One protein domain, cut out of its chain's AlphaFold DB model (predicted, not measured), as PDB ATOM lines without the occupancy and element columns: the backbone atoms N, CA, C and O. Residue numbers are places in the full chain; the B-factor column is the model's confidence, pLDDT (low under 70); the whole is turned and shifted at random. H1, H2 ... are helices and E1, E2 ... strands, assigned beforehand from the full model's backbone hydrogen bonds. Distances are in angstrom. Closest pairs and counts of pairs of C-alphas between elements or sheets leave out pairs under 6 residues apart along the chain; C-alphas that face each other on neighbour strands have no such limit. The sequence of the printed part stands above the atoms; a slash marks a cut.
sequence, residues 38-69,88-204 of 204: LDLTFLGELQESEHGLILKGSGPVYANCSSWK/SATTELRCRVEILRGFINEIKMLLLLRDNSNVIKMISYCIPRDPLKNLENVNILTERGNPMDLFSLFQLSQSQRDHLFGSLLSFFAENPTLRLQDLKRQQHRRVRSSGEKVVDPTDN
ATOM      1  N   LEU A  38     294.619 252.848 242.598       77.38
ATOM      2  CA  LEU A  38     296.017 252.915 242.171       77.38
ATOM      3  C   LEU A  38     296.933 252.799 243.391       77.38
ATOM      4  O   LEU A  38     297.058 253.745 244.169       77.38
ATOM      5  N   ASP A  39     297.584 251.652 243.539       81.88
ATOM      6  CA  ASP A  39     298.577 251.444 244.580       81.88
ATOM      7  C   ASP A  39     299.950 251.936 244.102       81.88
ATOM      8  O   ASP A  39     300.571 251.346 243.221       81.88
ATOM      9  N   LEU A  40     300.423 253.034 244.689       85.62
ATOM     10  CA  LEU A  40     301.732 253.627 244.403       85.62
ATOM     11  C   LEU A  40     302.766 253.332 245.498       85.62
ATOM     12  O   LEU A  40     303.857 253.902 245.476       85.62
ATOM     13  N   THR A  41     302.445 252.471 246.468       87.94
ATOM     14  CA  THR A  41     303.315 252.215 247.629       87.94
ATOM     15  C   THR A  41     304.683 251.664 247.230       87.94
ATOM     16  O   THR A  41     305.683 252.031 247.846       87.94
ATOM     17  N   PHE A  42     304.755 250.894 246.138       86.19
ATOM     18  CA  PHE A  42     306.007 250.363 245.591       86.19
ATOM     19  C   PHE A  42     307.022 251.459 245.213       86.19
ATOM     20  O   PHE A  42     308.228 251.224 245.259       86.19
ATOM     21  N   LEU A  43     306.578 252.681 244.879       88.50
ATOM     22  CA  LEU A  43     307.484 253.806 244.602       88.50
ATOM     23  C   LEU A  43     308.256 254.237 245.854       88.50
ATOM     24  O   LEU A  43     309.369 254.750 245.747       88.50
ATOM     25  N   GLY A  44     307.705 253.978 247.044       90.94
ATOM     26  CA  GLY A  44     308.382 254.197 248.320       90.94
ATOM     27  C   GLY A  44     309.609 253.303 248.523       90.94
ATOM     28  O   GLY A  44     310.406 253.558 249.427       90.94
ATOM     29  N   GLU A  45     309.801 252.285 247.686       91.12
ATOM     30  CA  GLU A  45     310.979 251.417 247.693       91.12
ATOM     31  C   GLU A  45     312.122 251.941 246.823       91.12
ATOM     32  O   GLU A  45     313.222 251.392 246.850       91.12
ATOM     33  N   LEU A  46     311.884 253.016 246.070       91.50
ATOM     34  CA  LEU A  46     312.896 253.672 245.261       91.50
ATOM     35  C   LEU A  46     313.586 254.785 246.060       91.50
ATOM     36  O   LEU A  46     313.016 255.388 246.973       91.50
ATOM     37  N   GLN A  47     314.838 255.061 245.716       93.19
ATOM     38  CA  GLN A  47     315.601 256.202 246.213       93.19
ATOM     39  C   GLN A  47     316.286 256.917 245.048       93.19
ATOM     40  O   GLN A  47     316.665 256.289 244.057       93.19
ATOM     41  N   GLU A  48     316.449 258.232 245.167       90.50
ATOM     42  CA  GLU A  48     317.157 259.017 244.160       90.50
ATOM     43  C   GLU A  48     318.661 258.723 244.155       90.50
ATOM     44  O   GLU A  48     319.285 258.442 245.179       90.50
ATOM     45  N   SER A  49     319.242 258.818 242.963       88.31
ATOM     46  CA  SER A  49     320.670 258.716 242.693       88.31
ATOM     47  C   SER A  49     321.077 259.717 241.606       88.31
ATOM     48  O   SER A  49     320.238 260.359 240.960       88.31
ATOM     49  N   GLU A  50     322.382 259.823 241.355       85.06
ATOM     50  CA  GLU A  50     322.921 260.658 240.278       85.06
ATOM     51  C   GLU A  50     322.331 260.291 238.903       85.06
ATOM     52  O   GLU A  50     322.046 261.179 238.098       85.06
ATOM     53  N   HIS A  51     322.071 259.002 238.657       82.38
ATOM     54  CA  HIS A  51     321.667 258.474 237.349       82.38
ATOM     55  C   HIS A  51     320.176 258.126 237.224       82.38
ATOM     56  O   HIS A  51     319.758 257.630 236.182       82.38
ATOM     57  N   GLY A  52     319.360 258.401 238.245       87.25
ATOM     58  CA  GLY A  52     317.935 258.068 238.241       87.25
ATOM     59  C   GLY A  52     317.455 257.548 239.588       87.25
ATOM     60  O   GLY A  52     317.978 257.939 240.630       87.25
ATOM     61  N   LEU A  53     316.461 256.669 239.563       89.19
ATOM     62  CA  LEU A  53     315.945 255.967 240.730       89.19
ATOM     63  C   LEU A  53     316.586 254.584 240.838       89.19
ATOM     64  O   LEU A  53     316.790 253.899 239.837       89.19
ATOM     65  N   ILE A  54     316.872 254.165 242.066       91.06
ATOM     66  CA  ILE A  54     317.375 252.823 242.368       91.06
ATOM     67  C   ILE A  54     316.532 252.186 243.463       91.06
ATOM     68  O   ILE A  54     315.991 252.881 244.323       91.06
ATOM     69  N   LEU A  55     316.430 250.861 243.449       91.00
ATOM     70  CA  LEU A  55     315.770 250.107 244.507       91.00
ATOM     71  C   LEU A  55     316.584 250.223 245.802       91.00
ATOM     72  O   LEU A  55     317.803 250.008 245.803       91.00
ATOM     73  N   LYS A  56     315.924 250.533 246.919       90.88
ATOM     74  CA  LYS A  56     316.545 250.539 248.247       90.88
ATOM     75  C   LYS A  56     317.198 249.185 248.530       90.88
ATOM     76  O   LYS A  56     316.615 248.134 248.289       90.88
ATOM     77  N   GLY A  57     318.433 249.216 249.022       86.44
ATOM     78  CA  GLY A  57     319.215 248.007 249.299       86.44
ATOM     79  C   GLY A  57     319.845 247.344 248.069       86.44
ATOM     80  O   GLY A  57     320.625 246.405 248.232       86.44
ATOM     81  N   SER A  58     319.584 247.831 246.848       84.12
ATOM     82  CA  SER A  58     320.373 247.409 245.689       84.12
ATOM     83  C   SER A  58     321.786 248.000 245.760       84.12
ATOM     84  O   SER A  58     321.990 249.142 246.173       84.12
ATOM     85  N   GLY A  59     322.788 247.197 245.400       78.31
ATOM     86  CA  GLY A  59     324.174 247.659 245.364       78.31
ATOM     87  C   GLY A  59     324.387 248.702 244.255       78.31
ATOM     88  O   GLY A  59     323.789 248.575 243.184       78.31
ATOM     89  N   PRO A  60     325.290 249.684 244.442       77.12
ATOM     90  CA  PRO A  60     325.531 250.757 243.468       77.12
ATOM     91  C   PRO A  60     326.036 250.246 242.108       77.12
ATOM     92  O   PRO A  60     325.916 250.935 241.101       77.12
ATOM     93  N   VAL A  61     326.558 249.017 242.063       81.75
ATOM     94  CA  VAL A  61     327.038 248.346 240.845       81.75
ATOM     95  C   VAL A  61     325.932 248.191 239.791       81.75
ATOM     96  O   VAL A  61     326.220 248.248 238.601       81.75
ATOM     97  N   TYR A  62     324.669 248.054 240.209       79.75
ATOM     98  CA  TYR A  62     323.540 247.861 239.292       79.75
ATOM     99  C   TYR A  62     322.946 249.172 238.752       79.75
ATOM    100  O   TYR A  62     322.164 249.126 237.805       79.75
ATOM    101  N   ALA A  63     323.324 250.323 239.322       69.62
ATOM    102  CA  ALA A  63     322.718 251.638 239.074       69.62
ATOM    103  C   ALA A  63     323.295 252.402 237.867       69.62
ATOM    104  O   ALA A  63     322.929 253.550 237.613       69.62
ATOM    105  N   ASN A  64     324.248 251.813 237.148       67.12
ATOM    106  CA  ASN A  64     325.035 252.520 236.148       67.12
ATOM    107  C   ASN A  64     324.658 252.080 234.733       67.12
ATOM    108  O   ASN A  64     325.398 251.331 234.108       67.12
ATOM    109  N   CYS A  65     323.510 252.531 234.225       64.44
ATOM    110  CA  CYS A  65     323.114 252.281 232.830       64.44
ATOM    111  C   CYS A  65     323.517 253.414 231.880       64.44
ATOM    112  O   CYS A  65     323.648 253.195 230.680       64.44
ATOM    113  N   SER A  66     323.756 254.615 232.409       58.34
ATOM    114  CA  SER A  66     324.128 255.815 231.648       58.34
ATOM    115  C   SER A  66     325.520 255.724 231.007       58.34
ATOM    116  O   SER A  66     325.763 256.354 229.980       58.34
ATOM    117  N   SER A  67     326.432 254.928 231.575       56.53
ATOM    118  CA  SER A  67     327.778 254.715 231.017       56.53
ATOM    119  C   SER A  67     327.859 253.613 229.954       56.53
ATOM    120  O   SER A  67     328.886 253.489 229.280       56.53
ATOM    121  N   TRP A  68     326.793 252.829 229.759       58.75
ATOM    122  CA  TRP A  68     326.792 251.736 228.791       58.75
ATOM    123  C   TRP A  68     326.556 252.299 227.395       58.75
ATOM    124  O   TRP A  68     325.431 252.402 226.911       58.75
ATOM    125  N   LYS A  69     327.649 252.650 226.711       53.34
ATOM    126  CA  LYS A  69     327.639 252.770 225.252       53.34
ATOM    127  C   LYS A  69     327.386 251.377 224.687       53.34
ATOM    128  O   LYS A  69     328.329 250.606 224.521       53.34
ATOM    129  N   SER A  88     291.608 256.098 227.780       80.56
ATOM    130  CA  SER A  88     291.346 257.290 228.597       80.56
ATOM    131  C   SER A  88     292.604 257.674 229.390       80.56
ATOM    132  O   SER A  88     293.398 256.797 229.728       80.56
ATOM    133  N   ALA A  89     292.769 258.951 229.756       79.56
ATOM    134  CA  ALA A  89     293.933 259.404 230.531       79.56
ATOM    135  C   ALA A  89     294.108 258.634 231.860       79.56
ATOM    136  O   ALA A  89     295.223 258.294 232.248       79.56
ATOM    137  N   THR A  90     293.004 258.296 232.536       81.12
ATOM    138  CA  THR A  90     293.020 257.492 233.771       81.12
ATOM    139  C   THR A  90     293.482 256.060 233.508       81.12
ATOM    140  O   THR A  90     294.263 255.502 234.280       81.12
ATOM    141  N   THR A  91     293.017 255.460 232.411       78.75
ATOM    142  CA  THR A  91     293.423 254.110 232.005       78.75
ATOM    143  C   THR A  91     294.892 254.090 231.586       78.75
ATOM    144  O   THR A  91     295.614 253.188 231.991       78.75
ATOM    145  N   GLU A  92     295.362 255.102 230.851       81.50
ATOM    146  CA  GLU A  92     296.772 255.232 230.471       81.50
ATOM    147  C   GLU A  92     297.675 255.322 231.706       81.50
ATOM    148  O   GLU A  92     298.657 254.584 231.802       81.50
ATOM    149  N   LEU A  93     297.329 256.177 232.676       83.38
ATOM    150  CA  LEU A  93     298.086 256.298 233.921       83.38
ATOM    151  C   LEU A  93     298.149 254.962 234.666       83.38
ATOM    152  O   LEU A  93     299.223 254.566 235.115       83.38
ATOM    153  N   ARG A  94     297.028 254.240 234.759       81.19
ATOM    154  CA  ARG A  94     297.002 252.910 235.374       81.19
ATOM    155  C   ARG A  94     297.887 251.915 234.642       81.19
ATOM    156  O   ARG A  94     298.677 251.242 235.291       81.19
ATOM    157  N   CYS A  95     297.802 251.849 233.317       80.12
ATOM    158  CA  CYS A  95     298.662 250.970 232.534       80.12
ATOM    159  C   CYS A  95     300.144 251.282 232.774       80.12
ATOM    160  O   CYS A  95     300.930 250.364 232.982       80.12
ATOM    161  N   ARG A  96     300.527 252.565 232.807       84.88
ATOM    162  CA  ARG A  96     301.906 252.980 233.111       84.88
ATOM    163  C   ARG A  96     302.343 252.543 234.511       84.88
ATOM    164  O   ARG A  96     303.455 252.046 234.663       84.88
ATOM    165  N   VAL A  97     301.476 252.697 235.514       86.12
ATOM    166  CA  VAL A  97     301.748 252.271 236.897       86.12
ATOM    167  C   VAL A  97     301.944 250.759 236.984       86.12
ATOM    168  O   VAL A  97     302.931 250.324 237.569       86.12
ATOM    169  N   GLU A  98     301.075 249.965 236.362       82.88
ATOM    170  CA  GLU A  98     301.180 248.501 236.405       82.88
ATOM    171  C   GLU A  98     302.385 247.968 235.623       82.88
ATOM    172  O   GLU A  98     303.074 247.068 236.101       82.88
ATOM    173  N   ILE A  99     302.724 248.568 234.474       83.56
ATOM    174  CA  ILE A  99     303.957 248.209 233.756       83.56
ATOM    175  C   ILE A  99     305.184 248.511 234.625       83.56
ATOM    176  O   ILE A  99     306.078 247.674 234.741       83.56
ATOM    177  N   LEU A 100     305.225 249.685 235.262       86.44
ATOM    178  CA  LEU A 100     306.336 250.057 236.135       86.44
ATOM    179  C   LEU A 100     306.425 249.154 237.376       86.44
ATOM    180  O   LEU A 100     307.528 248.787 237.781       86.44
ATOM    181  N   ARG A 101     305.285 248.769 237.963       85.94
ATOM    182  CA  ARG A 101     305.223 247.806 239.071       85.94
ATOM    183  C   ARG A 101     305.807 246.460 238.647       85.94
ATOM    184  O   ARG A 101     306.685 245.948 239.337       85.94
ATOM    185  N   GLY A 102     305.363 245.922 237.509       82.81
ATOM    186  CA  GLY A 102     305.879 244.669 236.952       82.81
ATOM    187  C   GLY A 102     307.391 244.720 236.741       82.81
ATOM    188  O   GLY A 102     308.110 243.842 237.207       82.81
ATOM    189  N   PHE A 103     307.883 245.813 236.158       86.31
ATOM    190  CA  PHE A 103     309.311 246.051 235.950       86.31
ATOM    191  C   PHE A 103     310.121 246.066 237.262       86.31
ATOM    192  O   PHE A 103     311.185 245.455 237.359       86.31
ATOM    193  N   ILE A 104     309.625 246.743 238.303       87.25
ATOM    194  CA  ILE A 104     310.293 246.789 239.615       87.25
ATOM    195  C   ILE A 104     310.276 245.418 240.293       87.25
ATOM    196  O   ILE A 104     311.276 245.024 240.897       87.25
ATOM    197  N   ASN A 105     309.173 244.681 240.177       85.25
ATOM    198  CA  ASN A 105     309.078 243.323 240.698       85.25
ATOM    199  C   ASN A 105     310.064 242.383 239.992       85.25
ATOM    200  O   ASN A 105     310.755 241.630 240.672       85.25
ATOM    201  N   GLU A 106     310.224 242.491 238.674       85.62
ATOM    202  CA  GLU A 106     311.228 241.725 237.927       85.62
ATOM    203  C   GLU A 106     312.651 242.015 238.442       85.62
ATOM    204  O   GLU A 106     313.402 241.088 238.751       85.62
ATOM    205  N   ILE A 107     313.010 243.290 238.651       87.81
ATOM    206  CA  ILE A 107     314.313 243.666 239.232       87.81
ATOM    207  C   ILE A 107     314.513 243.036 240.614       87.81
ATOM    208  O   ILE A 107     315.579 242.479 240.888       87.81
ATOM    209  N   LYS A 108     313.509 243.120 241.498       88.94
ATOM    210  CA  LYS A 108     313.574 242.515 242.839       88.94
ATOM    211  C   LYS A 108     313.854 241.024 242.752       88.94
ATOM    212  O   LYS A 108     314.725 240.522 243.462       88.94
ATOM    213  N   MET A 109     313.150 240.337 241.861       85.94
ATOM    214  CA  MET A 109     313.278 238.898 241.706       85.94
ATOM    215  C   MET A 109     314.634 238.493 241.137       85.94
ATOM    216  O   MET A 109     315.273 237.580 241.659       85.94
ATOM    217  N   LEU A 110     315.132 239.220 240.137       87.81
ATOM    218  CA  LEU A 110     316.471 239.001 239.594       87.81
ATOM    219  C   LEU A 110     317.573 239.288 240.624       87.81
ATOM    220  O   LEU A 110     318.581 238.583 240.655       87.81
ATOM    221  N   LEU A 111     317.392 240.285 241.497       89.38
ATOM    222  CA  LEU A 111     318.316 240.555 242.603       89.38
ATOM    223  C   LEU A 111     318.277 239.466 243.676       89.38
ATOM    224  O   LEU A 111     319.334 239.107 244.199       89.38
ATOM    225  N   LEU A 112     317.087 238.955 244.002       89.38
ATOM    226  CA  LEU A 112     316.895 237.880 244.975       89.38
ATOM    227  C   LEU A 112     317.552 236.578 244.501       89.38
ATOM    228  O   LEU A 112     318.203 235.889 245.279       89.38
ATOM    229  N   LEU A 113     317.419 236.271 243.211       88.25
ATOM    230  CA  LEU A 113     317.871 235.019 242.602       88.25
ATOM    231  C   LEU A 113     319.251 235.123 241.935       88.25
ATOM    232  O   LEU A 113     319.659 234.207 241.223       88.25
ATOM    233  N   ARG A 114     319.986 236.218 242.155       88.50
ATOM    234  CA  ARG A 114     321.236 236.543 241.439       88.50
ATOM    235  C   ARG A 114     322.325 235.466 241.515       88.50
ATOM    236  O   ARG A 114     323.147 235.361 240.606       88.50
ATOM    237  N   ASP A 115     322.330 234.690 242.596       88.38
ATOM    238  CA  ASP A 115     323.319 233.642 242.858       88.38
ATOM    239  C   ASP A 115     322.864 232.267 242.329       88.38
ATOM    240  O   ASP A 115     323.624 231.298 242.363       88.38
ATOM    241  N   ASN A 116     321.644 232.171 241.786       85.62
ATOM    242  CA  ASN A 116     321.112 230.948 241.202       85.62
ATOM    243  C   ASN A 116     321.625 230.762 239.764       85.62
ATOM    244  O   ASN A 116     321.382 231.582 238.878       85.62
ATOM    245  N   SER A 117     322.305 229.644 239.500       85.75
ATOM    246  CA  SER A 117     322.867 229.342 238.177       85.75
ATOM    247  C   SER A 117     321.818 229.121 237.086       85.75
ATOM    248  O   SER A 117     322.168 229.206 235.912       85.75
ATOM    249  N   ASN A 118     320.562 228.856 237.451       83.50
ATOM    250  CA  ASN A 118     319.454 228.621 236.522       83.50
ATOM    251  C   ASN A 118     318.686 229.908 236.176       83.50
ATOM    252  O   ASN A 118     317.760 229.870 235.366       83.50
ATOM    253  N   VAL A 119     319.060 231.050 236.762       84.75
ATOM    254  CA  VAL A 119     318.437 232.354 236.502       84.75
ATOM    255  C   VAL A 119     319.381 233.228 235.692       84.75
ATOM    256  O   VAL A 119     320.607 233.177 235.842       84.75
ATOM    257  N   ILE A 120     318.804 234.002 234.773       84.88
ATOM    258  CA  ILE A 120     319.560 234.933 233.955       84.88
ATOM    259  C   ILE A 120     320.239 235.972 234.846       84.88
ATOM    260  O   ILE A 120     319.627 236.577 235.726       84.88
ATOM    261  N   LYS A 121     321.531 236.192 234.625       86.81
ATOM    262  CA  LYS A 121     322.266 237.189 235.399       86.81
ATOM    263  C   LYS A 121     321.843 238.587 234.976       86.81
ATOM    264  O   LYS A 121     322.056 238.980 233.827       86.81
ATOM    265  N   MET A 122     321.296 239.346 235.920       88.38
ATOM    266  CA  MET A 122     321.125 240.784 235.768       88.38
ATOM    267  C   MET A 122     322.477 241.479 235.911       88.38
ATOM    268  O   MET A 122     323.238 241.215 236.842       88.38
ATOM    269  N   ILE A 123     322.764 242.367 234.969       88.06
ATOM    270  CA  ILE A 123     323.992 243.154 234.906       88.06
ATOM    271  C   ILE A 123     323.748 244.543 235.501       88.06
ATOM    272  O   ILE A 123     324.512 244.993 236.349       88.06
ATOM    273  N   SER A 124     322.670 245.212 235.085       89.12
ATOM    274  CA  SER A 124     322.270 246.540 235.571       89.12
ATOM    275  C   SER A 124     320.795 246.804 235.274       89.12
ATOM    276  O   SER A 124     320.203 246.096 234.462       89.12
ATOM    277  N   TYR A 125     320.212 247.849 235.856       90.12
ATOM    278  CA  TYR A 125     318.874 248.320 235.490       90.12
ATOM    279  C   TYR A 125     318.770 249.850 235.590       90.12
ATOM    280  O   TYR A 125     319.476 250.484 236.374       90.12
ATOM    281  N   CYS A 126     317.883 250.441 234.791       88.94
ATOM    282  CA  CYS A 126     317.661 251.880 234.709       88.94
ATOM    283  C   CYS A 126     316.206 252.206 235.040       88.94
ATOM    284  O   CYS A 126     315.298 251.666 234.407       88.94
ATOM    285  N   ILE A 127     315.993 253.123 235.985       89.94
ATOM    286  CA  ILE A 127     314.695 253.750 236.249       89.94
ATOM    287  C   ILE A 127     314.929 255.270 236.218       89.94
ATOM    288  O   ILE A 127     315.704 255.776 237.032       89.94
ATOM    289  N   PRO A 128     314.320 256.035 235.297       89.00
ATOM    290  CA  PRO A 128     314.514 257.483 235.246       89.00
ATOM    291  C   PRO A 128     313.807 258.169 236.427       89.00
ATOM    292  O   PRO A 128     312.938 257.583 237.064       89.00
ATOM    293  N   ARG A 129     314.153 259.433 236.712       89.75
ATOM    294  CA  ARG A 129     313.572 260.200 237.841       89.75
ATOM    295  C   ARG A 129     312.054 260.366 237.760       89.75
ATOM    296  O   ARG A 129     311.393 260.414 238.788       89.75
ATOM    297  N   ASP A 130     311.514 260.442 236.547       90.44
ATOM    298  CA  ASP A 130     310.073 260.478 236.298       90.44
ATOM    299  C   ASP A 130     309.675 259.260 235.444       90.44
ATOM    300  O   ASP A 130     309.543 259.377 234.219       90.44
ATOM    301  N   PRO A 131     309.571 258.066 236.058       86.75
ATOM    302  CA  PRO A 131     309.386 256.809 235.336       86.75
ATOM    303  C   PRO A 131     307.995 256.665 234.728       86.75
ATOM    304  O   PRO A 131     307.843 255.972 233.729       86.75
ATOM    305  N   LEU A 132     306.991 257.363 235.264       88.75
ATOM    306  CA  LEU A 132     305.654 257.364 234.676       88.75
ATOM    307  C   LEU A 132     305.611 258.174 233.379       88.75
ATOM    308  O   LEU A 132     304.880 257.790 232.469       88.75
ATOM    309  N   LYS A 133     306.397 259.253 233.252       88.00
ATOM    310  CA  LYS A 133     306.493 260.006 231.990       88.00
ATOM    311  C   LYS A 133     307.465 259.387 230.991       88.00
ATOM    312  O   LYS A 133     307.172 259.422 229.804       88.00
ATOM    313  N   ASN A 134     308.564 258.809 231.474       84.25
ATOM    314  CA  ASN A 134     309.689 258.326 230.665       84.25
ATOM    315  C   ASN A 134     309.780 256.794 230.676       84.25
ATOM    316  O   ASN A 134     310.857 256.225 230.872       84.25
ATOM    317  N   LEU A 135     308.638 256.123 230.546       83.44
ATOM    318  CA  LEU A 135     308.534 254.674 230.699       83.44
ATOM    319  C   LEU A 135     309.354 253.929 229.632       83.44
ATOM    320  O   LEU A 135     309.876 252.858 229.891       83.44
ATOM    321  N   GLU A 136     309.549 254.523 228.459       80.94
ATOM    322  CA  GLU A 136     310.414 254.023 227.385       80.94
ATOM    323  C   GLU A 136     311.904 253.949 227.759       80.94
ATOM    324  O   GLU A 136     312.682 253.275 227.085       80.94
ATOM    325  N   ASN A 137     312.306 254.629 228.835       82.56
ATOM    326  CA  ASN A 137     313.685 254.657 229.312       82.56
ATOM    327  C   ASN A 137     313.936 253.678 230.472       82.56
ATOM    328  O   ASN A 137     315.083 253.559 230.917       82.56
ATOM    329  N   VAL A 138     312.908 252.961 230.951       84.94
ATOM    330  CA  VAL A 138     313.094 251.870 231.920       84.94
ATOM    331  C   VAL A 138     313.694 250.663 231.209       84.94
ATOM    332  O   VAL A 138     313.188 250.228 230.179       84.94
ATOM    333  N   ASN A 139     314.807 250.136 231.714       86.19
ATOM    334  CA  ASN A 139     315.512 249.034 231.054       86.19
ATOM    335  C   ASN A 139     316.189 248.106 232.062       86.19
ATOM    336  O   ASN A 139     316.840 248.583 232.988       86.19
ATOM    337  N   ILE A 140     316.091 246.791 231.853       86.69
ATOM    338  CA  ILE A 140     316.898 245.787 232.559       86.69
ATOM    339  C   ILE A 140     317.934 245.263 231.575       86.69
ATOM    340  O   ILE A 140     317.606 244.813 230.477       86.69
ATOM    341  N   LEU A 141     319.196 245.306 231.979       86.00
ATOM    342  CA  LEU A 141     320.283 244.701 231.237       86.00
ATOM    343  C   LEU A 141     320.629 243.353 231.857       86.00
ATOM    344  O   LEU A 141     320.973 243.263 233.036       86.00
ATOM    345  N   THR A 142     320.579 242.308 231.043       86.69
ATOM    346  CA  THR A 142     320.879 240.932 231.440       86.69
ATOM    347  C   THR A 142     321.953 240.328 230.542       86.69
ATOM    348  O   THR A 142     322.274 240.858 229.474       86.69
ATOM    349  N   GLU A 143     322.543 239.212 230.970       84.31
ATOM    350  CA  GLU A 143     323.432 238.436 230.106       84.31
ATOM    351  C   GLU A 143     322.720 238.006 228.811       84.31
ATOM    352  O   GLU A 143     321.522 237.719 228.767       84.31
ATOM    353  N   ARG A 144     323.468 237.928 227.710       81.00
ATOM    354  CA  ARG A 144     322.890 237.525 226.430       81.00
ATOM    355  C   ARG A 144     322.613 236.024 226.420       81.00
ATOM    356  O   ARG A 144     323.527 235.205 226.497       81.00
ATOM    357  N   GLY A 145     321.356 235.669 226.187       75.44
ATOM    358  CA  GLY A 145     320.952 234.310 225.849       75.44
ATOM    359  C   GLY A 145     320.101 234.271 224.583       75.44
ATOM    360  O   GLY A 145     319.467 235.263 224.220       75.44
ATOM    361  N   ASN A 146     320.104 233.128 223.905       74.75
ATOM    362  CA  ASN A 146     319.271 232.903 222.731       74.75
ATOM    363  C   ASN A 146     317.866 232.504 223.191       74.75
ATOM    364  O   ASN A 146     317.766 231.532 223.949       74.75
ATOM    365  N   PRO A 147     316.806 233.219 222.773       71.19
ATOM    366  CA  PRO A 147     315.442 232.850 223.124       71.19
ATOM    367  C   PRO A 147     315.154 231.432 222.640       71.19
ATOM    368  O   PRO A 147     315.520 231.058 221.525       71.19
ATOM    369  N   MET A 148     314.534 230.639 223.504       70.56
ATOM    370  CA  MET A 148     314.167 229.271 223.183       70.56
ATOM    371  C   MET A 148     312.708 229.229 222.731       70.56
ATOM    372  O   MET A 148     311.788 229.248 223.548       70.56
ATOM    373  N   ASP A 149     312.497 229.184 221.417       71.19
ATOM    374  CA  ASP A 149     311.163 229.002 220.850       71.19
ATOM    375  C   ASP A 149     310.737 227.520 220.818       71.19
ATOM    376  O   ASP A 149     311.514 226.604 221.100       71.19
ATOM    377  N   LEU A 150     309.467 227.276 220.474       66.88
ATOM    378  CA  LEU A 150     308.910 225.923 220.373       66.88
ATOM    379  C   LEU A 150     309.662 225.057 219.357       66.88
ATOM    380  O   LEU A 150     309.884 223.879 219.616       66.88
ATOM    381  N   PHE A 151     310.074 225.621 218.219       70.12
ATOM    382  CA  PHE A 151     310.808 224.865 217.204       70.12
ATOM    383  C   PHE A 151     312.163 224.407 217.742       70.12
ATOM    384  O   PHE A 151     312.526 223.243 217.600       70.12
ATOM    385  N   SER A 152     312.857 225.296 218.446       72.69
ATOM    386  CA  SER A 152     314.121 225.034 219.121       72.69
ATOM    387  C   SER A 152     313.960 223.969 220.205       72.69
ATOM    388  O   SER A 152     314.814 223.094 220.308       72.69
ATOM    389  N   LEU A 153     312.852 223.987 220.963       71.31
ATOM    390  CA  LEU A 153     312.502 222.945 221.942       71.31
ATOM    391  C   LEU A 153     312.284 221.576 221.283       71.31
ATOM    392  O   LEU A 153     312.763 220.561 221.792       71.31
ATOM    393  N   PHE A 154     311.580 221.527 220.150       72.31
ATOM    394  CA  PHE A 154     311.338 220.275 219.427       72.31
ATOM    395  C   PHE A 154     312.605 219.706 218.785       72.31
ATOM    396  O   PHE A 154     312.740 218.486 218.702       72.31
ATOM    397  N   GLN A 155     313.539 220.572 218.386       81.94
ATOM    398  CA  GLN A 155     314.845 220.187 217.848       81.94
ATOM    399  C   GLN A 155     315.815 219.649 218.911       81.94
ATOM    400  O   GLN A 155     316.845 219.077 218.554       81.94
ATOM    401  N   LEU A 156     315.513 219.807 220.204       78.62
ATOM    402  CA  LEU A 156     316.334 219.234 221.267       78.62
ATOM    403  C   LEU A 156     316.270 217.706 221.251       78.62
ATOM    404  O   LEU A 156     315.205 217.105 221.080       78.62
ATOM    405  N   SER A 157     317.416 217.074 221.505       85.12
ATOM    406  CA  SER A 157     317.462 215.637 221.754       85.12
ATOM    407  C   SER A 157     316.683 215.285 223.024       85.12
ATOM    408  O   SER A 157     316.456 216.131 223.891       85.12
ATOM    409  N   GLN A 158     316.292 214.016 223.169       81.75
ATOM    410  CA  GLN A 158     315.566 213.569 224.360       81.75
ATOM    411  C   GLN A 158     316.334 213.891 225.652       81.75
ATOM    412  O   GLN A 158     315.773 214.495 226.555       81.75
ATOM    413  N   SER A 159     317.639 213.602 225.683       84.19
ATOM    414  CA  SER A 159     318.500 213.909 226.831       84.19
ATOM    415  C   SER A 159     318.567 215.410 227.145       84.19
ATOM    416  O   SER A 159     318.550 215.785 228.315       84.19
ATOM    417  N   GLN A 160     318.594 216.278 226.129       82.62
ATOM    418  CA  GLN A 160     318.575 217.732 226.332       82.62
ATOM    419  C   GLN A 160     317.240 218.217 226.901       82.62
ATOM    420  O   GLN A 160     317.224 219.082 227.774       82.62
ATOM    421  N   ARG A 161     316.119 217.652 226.433       80.25
ATOM    422  CA  ARG A 161     314.797 217.953 226.996       80.25
ATOM    423  C   ARG A 161     314.705 217.499 228.445       80.25
ATOM    424  O   ARG A 161     314.277 218.283 229.283       80.25
ATOM    425  N   ASP A 162     315.148 216.283 228.748       80.50
ATOM    426  CA  ASP A 162     315.115 215.741 230.107       80.50
ATOM    427  C   ASP A 162     315.969 216.586 231.065       80.50
ATOM    428  O   ASP A 162     315.526 216.902 232.168       80.50
ATOM    429  N   HIS A 163     317.148 217.039 230.621       83.06
ATOM    430  CA  HIS A 163     317.990 217.962 231.384       83.06
ATOM    431  C   HIS A 163     317.298 219.312 231.641       83.06
ATOM    432  O   HIS A 163     317.303 219.805 232.771       83.06
ATOM    433  N   LEU A 164     316.674 219.900 230.614       80.00
ATOM    434  CA  LEU A 164     315.920 221.151 230.737       80.00
ATOM    435  C   LEU A 164     314.757 221.008 231.728       80.00
ATOM    436  O   LEU A 164     314.622 221.817 232.644       80.00
ATOM    437  N   PHE A 165     313.943 219.960 231.581       80.44
ATOM    438  CA  PHE A 165     312.825 219.696 232.485       80.44
ATOM    439  C   PHE A 165     313.294 219.430 233.916       80.44
ATOM    440  O   PHE A 165     312.685 219.946 234.851       80.44
ATOM    441  N   GLY A 166     314.380 218.674 234.100       80.88
ATOM    442  CA  GLY A 166     314.972 218.429 235.415       80.88
ATOM    443  C   GLY A 166     315.458 219.714 236.085       80.88
ATOM    444  O   GLY A 166     315.158 219.945 237.255       80.88
ATOM    445  N   SER A 167     316.131 220.584 235.330       80.81
ATOM    446  CA  SER A 167     316.631 221.873 235.828       80.81
ATOM    447  C   SER A 167     315.489 222.801 236.248       80.81
ATOM    448  O   SER A 167     315.530 223.385 237.329       80.81
ATOM    449  N   LEU A 168     314.430 222.886 235.433       74.75
ATOM    450  CA  LEU A 168     313.231 223.662 235.762       74.75
ATOM    451  C   LEU A 168     312.522 223.110 236.998       74.75
ATOM    452  O   LEU A 168     312.150 223.871 237.887       74.75
ATOM    453  N   LEU A 169     312.354 221.790 237.074       78.50
ATOM    454  CA  LEU A 169     311.695 221.156 238.208       78.50
ATOM    455  C   LEU A 169     312.459 221.412 239.512       78.50
ATOM    456  O   LEU A 169     311.828 221.762 240.505       78.50
ATOM    457  N   SER A 170     313.793 221.280 239.504       79.88
ATOM    458  CA  SER A 170     314.626 221.584 240.679       79.88
ATOM    459  C   SER A 170     314.469 223.042 241.094       79.88
ATOM    460  O   SER A 170     314.222 223.327 242.262       79.88
ATOM    461  N   PHE A 171     314.513 223.964 240.127       79.62
ATOM    462  CA  PHE A 171     314.380 225.392 240.394       79.62
ATOM    463  C   PHE A 171     313.053 225.743 241.088       79.62
ATOM    464  O   PHE A 171     313.069 226.435 242.105       79.62
ATOM    465  N   PHE A 172     311.914 225.238 240.600       77.69
ATOM    466  CA  PHE A 172     310.610 225.502 241.234       77.69
ATOM    467  C   PHE A 172     310.397 224.736 242.538       77.69
ATOM    468  O   PHE A 172     309.672 225.212 243.408       77.69
ATOM    469  N   ALA A 173     311.029 223.574 242.704       77.56
ATOM    470  CA  ALA A 173     311.008 222.862 243.977       77.56
ATOM    471  C   ALA A 173     311.769 223.630 245.072       77.56
ATOM    472  O   ALA A 173     311.330 223.655 246.220       77.56
ATOM    473  N   GLU A 174     312.880 224.275 244.713       79.38
ATOM    474  CA  GLU A 174     313.693 225.099 245.617       79.38
ATOM    475  C   GLU A 174     313.075 226.478 245.889       79.38
ATOM    476  O   GLU A 174     313.344 227.074 246.930       79.38
ATOM    477  N   ASN A 175     312.223 226.974 244.986       74.44
ATOM    478  CA  ASN A 175     311.601 228.296 245.074       74.44
ATOM    479  C   ASN A 175     310.064 228.197 244.970       74.44
ATOM    480  O   ASN A 175     309.481 228.662 243.989       74.44
ATOM    481  N   PRO A 176     309.384 227.591 245.963       70.56
ATOM    482  CA  PRO A 176     307.972 227.210 245.862       70.56
ATOM    483  C   PRO A 176     306.985 228.386 245.873       70.56
ATOM    484  O   PRO A 176     305.809 228.188 245.567       70.56
ATOM    485  N   THR A 177     307.429 229.590 246.252       69.38
ATOM    486  CA  THR A 177     306.604 230.807 246.171       69.38
ATOM    487  C   THR A 177     306.542 231.352 244.746       69.38
ATOM    488  O   THR A 177     305.528 231.926 244.355       69.38
ATOM    489  N   LEU A 178     307.563 231.070 243.927       66.75
ATOM    490  CA  LEU A 178     307.625 231.528 242.547       66.75
ATOM    491  C   LEU A 178     306.641 230.785 241.669       66.75
ATOM    492  O   LEU A 178     306.489 229.560 241.732       66.75
ATOM    493  N   ARG A 179     306.025 231.538 240.768       63.56
ATOM    494  CA  ARG A 179     305.144 230.988 239.746       63.56
ATOM    495  C   ARG A 179     305.682 231.365 238.382       63.56
ATOM    496  O   ARG A 179     306.036 232.512 238.145       63.56
ATOM    497  N   LEU A 180     305.661 230.419 237.443       60.78
ATOM    498  CA  LEU A 180     305.727 230.797 236.034       60.78
ATOM    499  C   LEU A 180     304.351 231.322 235.627       60.78
ATOM    500  O   LEU A 180     303.523 230.583 235.092       60.78
ATOM    501  N   GLN A 181     304.087 232.590 235.936       53.28
ATOM    502  CA  GLN A 181     302.832 233.231 235.547       53.28
ATOM    503  C   GLN A 181     302.739 233.373 234.022       53.28
ATOM    504  O   GLN A 181     301.645 233.325 233.466       53.28
ATOM    505  N   ASP A 182     303.881 233.433 233.328       51.34
ATOM    506  CA  ASP A 182     303.904 233.767 231.912       51.34
ATOM    507  C   ASP A 182     304.854 232.881 231.092       51.34
ATOM    508  O   ASP A 182     305.743 233.378 230.421       51.34
ATOM    509  N   LEU A 183     304.619 231.555 231.057       48.50
ATOM    510  CA  LEU A 183     305.349 230.514 230.275       48.50
ATOM    511  C   LEU A 183     305.502 230.785 228.742       48.50
ATOM    512  O   LEU A 183     305.628 229.855 227.948       48.50
ATOM    513  N   LYS A 184     305.369 232.013 228.247       51.19
ATOM    514  CA  LYS A 184     305.580 232.436 226.866       51.19
ATOM    515  C   LYS A 184     307.013 232.127 226.412       51.19
ATOM    516  O   LYS A 184     307.964 232.075 227.191       51.19
ATOM    517  N   ARG A 185     307.162 231.975 225.094       47.94
ATOM    518  CA  ARG A 185     308.369 231.543 224.347       47.94
ATOM    519  C   ARG A 185     309.631 232.411 224.561       47.94
ATOM    520  O   ARG A 185     310.658 232.143 223.955       47.94
ATOM    521  N   GLN A 186     309.557 233.466 225.374       52.31
ATOM    522  CA  GLN A 186     310.626 234.446 225.600       52.31
ATOM    523  C   GLN A 186     311.200 234.426 227.028       52.31
ATOM    524  O   GLN A 186     312.227 235.062 227.260       52.31
ATOM    525  N   GLN A 187     310.604 233.658 227.953       59.41
ATOM    526  CA  GLN A 187     311.085 233.548 229.338       59.41
ATOM    527  C   GLN A 187     312.241 232.551 229.528       59.41
ATOM    528  O   GLN A 187     312.833 232.498 230.602       59.41
ATOM    529  N   HIS A 188     312.581 231.773 228.496       62.09
ATOM    530  CA  HIS A 188     313.686 230.814 228.525       62.09
ATOM    531  C   HIS A 188     314.755 231.216 227.524       62.09
ATOM    532  O   HIS A 188     314.466 231.452 226.345       62.09
ATOM    533  N   ARG A 189     316.006 231.257 227.982       61.00
ATOM    534  CA  ARG A 189     317.145 231.545 227.116       61.00
ATOM    535  C   ARG A 189     318.254 230.527 227.301       61.00
ATOM    536  O   ARG A 189     318.589 230.152 228.417       61.00
ATOM    537  N   ARG A 190     318.872 230.115 226.195       64.62
ATOM    538  CA  ARG A 190     320.117 229.343 226.218       64.62
ATOM    539  C   ARG A 190     321.303 230.297 226.194       64.62
ATOM    540  O   ARG A 190     321.508 231.012 225.211       64.62
ATOM    541  N   VAL A 191     322.100 230.284 227.253       69.62
ATOM    542  CA  VAL A 191     323.333 231.066 227.370       69.62
ATOM    543  C   VAL A 191     324.516 230.170 227.009       69.62
ATOM    544  O   VAL A 191     324.667 229.077 227.554       69.62
ATOM    545  N   ARG A 192     325.364 230.624 226.074       61.22
ATOM    546  CA  ARG A 192     326.455 229.812 225.494       61.22
ATOM    547  C   ARG A 192     327.406 229.206 226.535       61.22
ATOM    548  O   ARG A 192     327.947 228.139 226.280       61.22
ATOM    549  N   SER A 193     327.613 229.873 227.670       62.09
ATOM    550  CA  SER A 193     328.573 229.475 228.708       62.09
ATOM    551  C   SER A 193     327.967 228.727 229.898       62.09
ATOM    552  O   SER A 193     328.720 228.211 230.715       62.09
ATOM    553  N   SER A 194     326.642 228.704 230.047       62.88
ATOM    554  CA  SER A 194     326.001 228.267 231.300       62.88
ATOM    555  C   SER A 194     324.696 227.490 231.121       62.88
ATOM    556  O   SER A 194     324.033 227.213 232.110       62.88
ATOM    557  N   GLY A 195     324.317 227.146 229.887       73.00
ATOM    558  CA  GLY A 195     323.117 226.349 229.625       73.00
ATOM    559  C   GLY A 195     321.820 227.162 229.626       73.00
ATOM    560  O   GLY A 195     321.823 228.367 229.355       73.00
ATOM    561  N   GLU A 196     320.697 226.481 229.831       72.56
ATOM    562  CA  GLU A 196     319.355 227.066 229.837       72.56
ATOM    563  C   GLU A 196     319.036 227.817 231.134       72.56
ATOM    564  O   GLU A 196     319.308 227.332 232.227       72.56
ATOM    565  N   LYS A 197     318.430 229.002 231.001       72.88
ATOM    566  CA  LYS A 197     318.113 229.894 232.120       72.88
ATOM    567  C   LYS A 197     316.733 230.532 232.009       72.88
ATOM    568  O   LYS A 197     316.239 230.772 230.902       72.88
ATOM    569  N   VAL A 198     316.162 230.846 233.171       70.69
ATOM    570  CA  VAL A 198     314.900 231.577 233.356       70.69
ATOM    571  C   VAL A 198     315.161 233.085 233.356       70.69
ATOM    572  O   VAL A 198     316.106 233.543 233.996       70.69
ATOM    573  N   VAL A 199     314.344 233.847 232.624       56.53
ATOM    574  CA  VAL A 199     314.515 235.301 232.433       56.53
ATOM    575  C   VAL A 199     313.600 236.139 233.318       56.53
ATOM    576  O   VAL A 199     314.023 237.195 233.760       56.53
ATOM    577  N   ASP A 200     312.389 235.662 233.591       55.75
ATOM    578  CA  ASP A 200     311.318 236.463 234.194       55.75
ATOM    579  C   ASP A 200     310.584 235.659 235.288       55.75
ATOM    580  O   ASP A 200     309.539 235.047 235.039       55.75
ATOM    581  N   PRO A 201     311.198 235.525 236.479       54.31
ATOM    582  CA  PRO A 201     310.549 234.946 237.646       54.31
ATOM    583  C   PRO A 201     309.732 236.014 238.388       54.31
ATOM    584  O   PRO A 201     310.275 237.052 238.756       54.31
ATOM    585  N   THR A 202     308.460 235.738 238.681       45.16
ATOM    586  CA  THR A 202     307.604 236.591 239.522       45.16
ATOM    587  C   THR A 202     307.160 235.853 240.792       45.16
ATOM    588  O   THR A 202     306.903 234.644 240.768       45.16
ATOM    589  N   ASP A 203     307.110 236.576 241.915       33.50
ATOM    590  CA  ASP A 203     306.467 236.131 243.164       33.50
ATOM    591  C   ASP A 203     305.027 236.681 243.226       33.50
ATOM    592  O   ASP A 203     304.690 237.608 242.483       33.50
ATOM    593  N   ASN A 204     304.180 236.069 244.056       40.34
ATOM    594  CA  ASN A 204     302.759 236.416 244.214       40.34
ATOM    595  C   ASN A 204     302.520 237.831 244.760       40.34
ATOM    596  O   ASN A 204     303.160 238.198 245.771       40.34
TER     597      ASN A 204
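What this domain is: This is residues 38 to 69 and 88 to 204 of the 204 residues of an uncharacterized protein of Ancylostoma duodenale (UniProt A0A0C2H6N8). The model has two lobes: in one, the long helix H2 packs with its residues 103 to 111 on the hairpin E3 E4, and the small hairpin E1 E2 with the short helix H1 is near them; in the other, helix H4 packs on strand E6 of the hairpin E5 E6, with the short helix H3 near H4. The chain passes from the first lobe to the second through residues 143 to 149. The 149 printed residues include four named helices and six named strands, in the order H1 E1 E2 H2 E3 E4 H3 H4 E5 E6, and the strands make three separate antiparallel pairs. The class is mixed, helices and strands, with 76 residues in named elements. The whole is compact, with a radius of gyration of the C-alphas of 17.0 A, and spans 49 by 36 by 28 A.

How they stand to each other: E3, residues 122 to 126, and E4, residues 139 to 142, form an antiparallel hairpin at 169 degrees; N 123 and O 141 are 2.8 A apart, within hydrogen-bond range. The closest C-alphas of E3 and H2, residues 89 to 112, are those of Met 122 and Leu 110, 6.3 A apart. E1, residues 46 to 49, and E2, residues 52 to 55, form another antiparallel hairpin, with N 47 and O 54 at 2.8 A. The closest C-alphas of E2 and E3 are those of Gly 52 and Cys 126, 7.1 A apart. H1, residues 41 to 45, is close to H2 but not clearly touching: the closest C-alphas, of Phe 42 and Arg 101, are 7.0 A apart. E5, residues 188 to 191, and E6, residues 195 to 198, form a third antiparallel hairpin, with N 197 and O 189 at 2.8 A, within hydrogen-bond range. Residues 146 to 147 pair antiparallel with residues 189 to 190 of E5. The closest C-alphas of E6 and H4, residues 158 to 174, are those of Glu 196 and Leu 164, 6.9 A apart. H3, residues 150 to 154, is close to H4 but not clearly touching, with the C-alphas of Leu 153 and Arg 161 closest at 7.5 A. H2 and H4 are apart, and E6 is apart from E3 and from E4. Every O i to N i+4 pair is within hydrogen-bond range in H2, H3 and H4; in H1 it is 0 of 1, beside 2 of 2 O i to N i+3 pairs.

Where its parts are: E3 is 11.7 A long from first to last C-alpha, E4 9.7 A, E1 9.6 A, E2 10.4 A, E5 9.7 A and E6 10.4 A. H2 is 34.6 A long and ends at C-alpha 112, at (316.895, 237.880, 244.975). H4 is 24.3 A long, H1 7.7 A and H3 6.2 A. H1 begins at C-alpha 41, at (303.315, 252.215, 247.629), and E6 ends at C-alpha 198, at (314.900, 231.577, 233.356).

The domain as a whole: The two C-alphas farthest apart, of Ala 89 and Ser 159, are 51.8 A apart. Residues 70 to 87 are not printed, and C-alphas 69 and 88 are 36.7 A apart across this cut. The links E3 to E4 and H4 to E5 are long. The mean pLDDT of the printed part is 77.7; residues 63 to 69, 150, 177 to 194 and 199 to 204 are under 70.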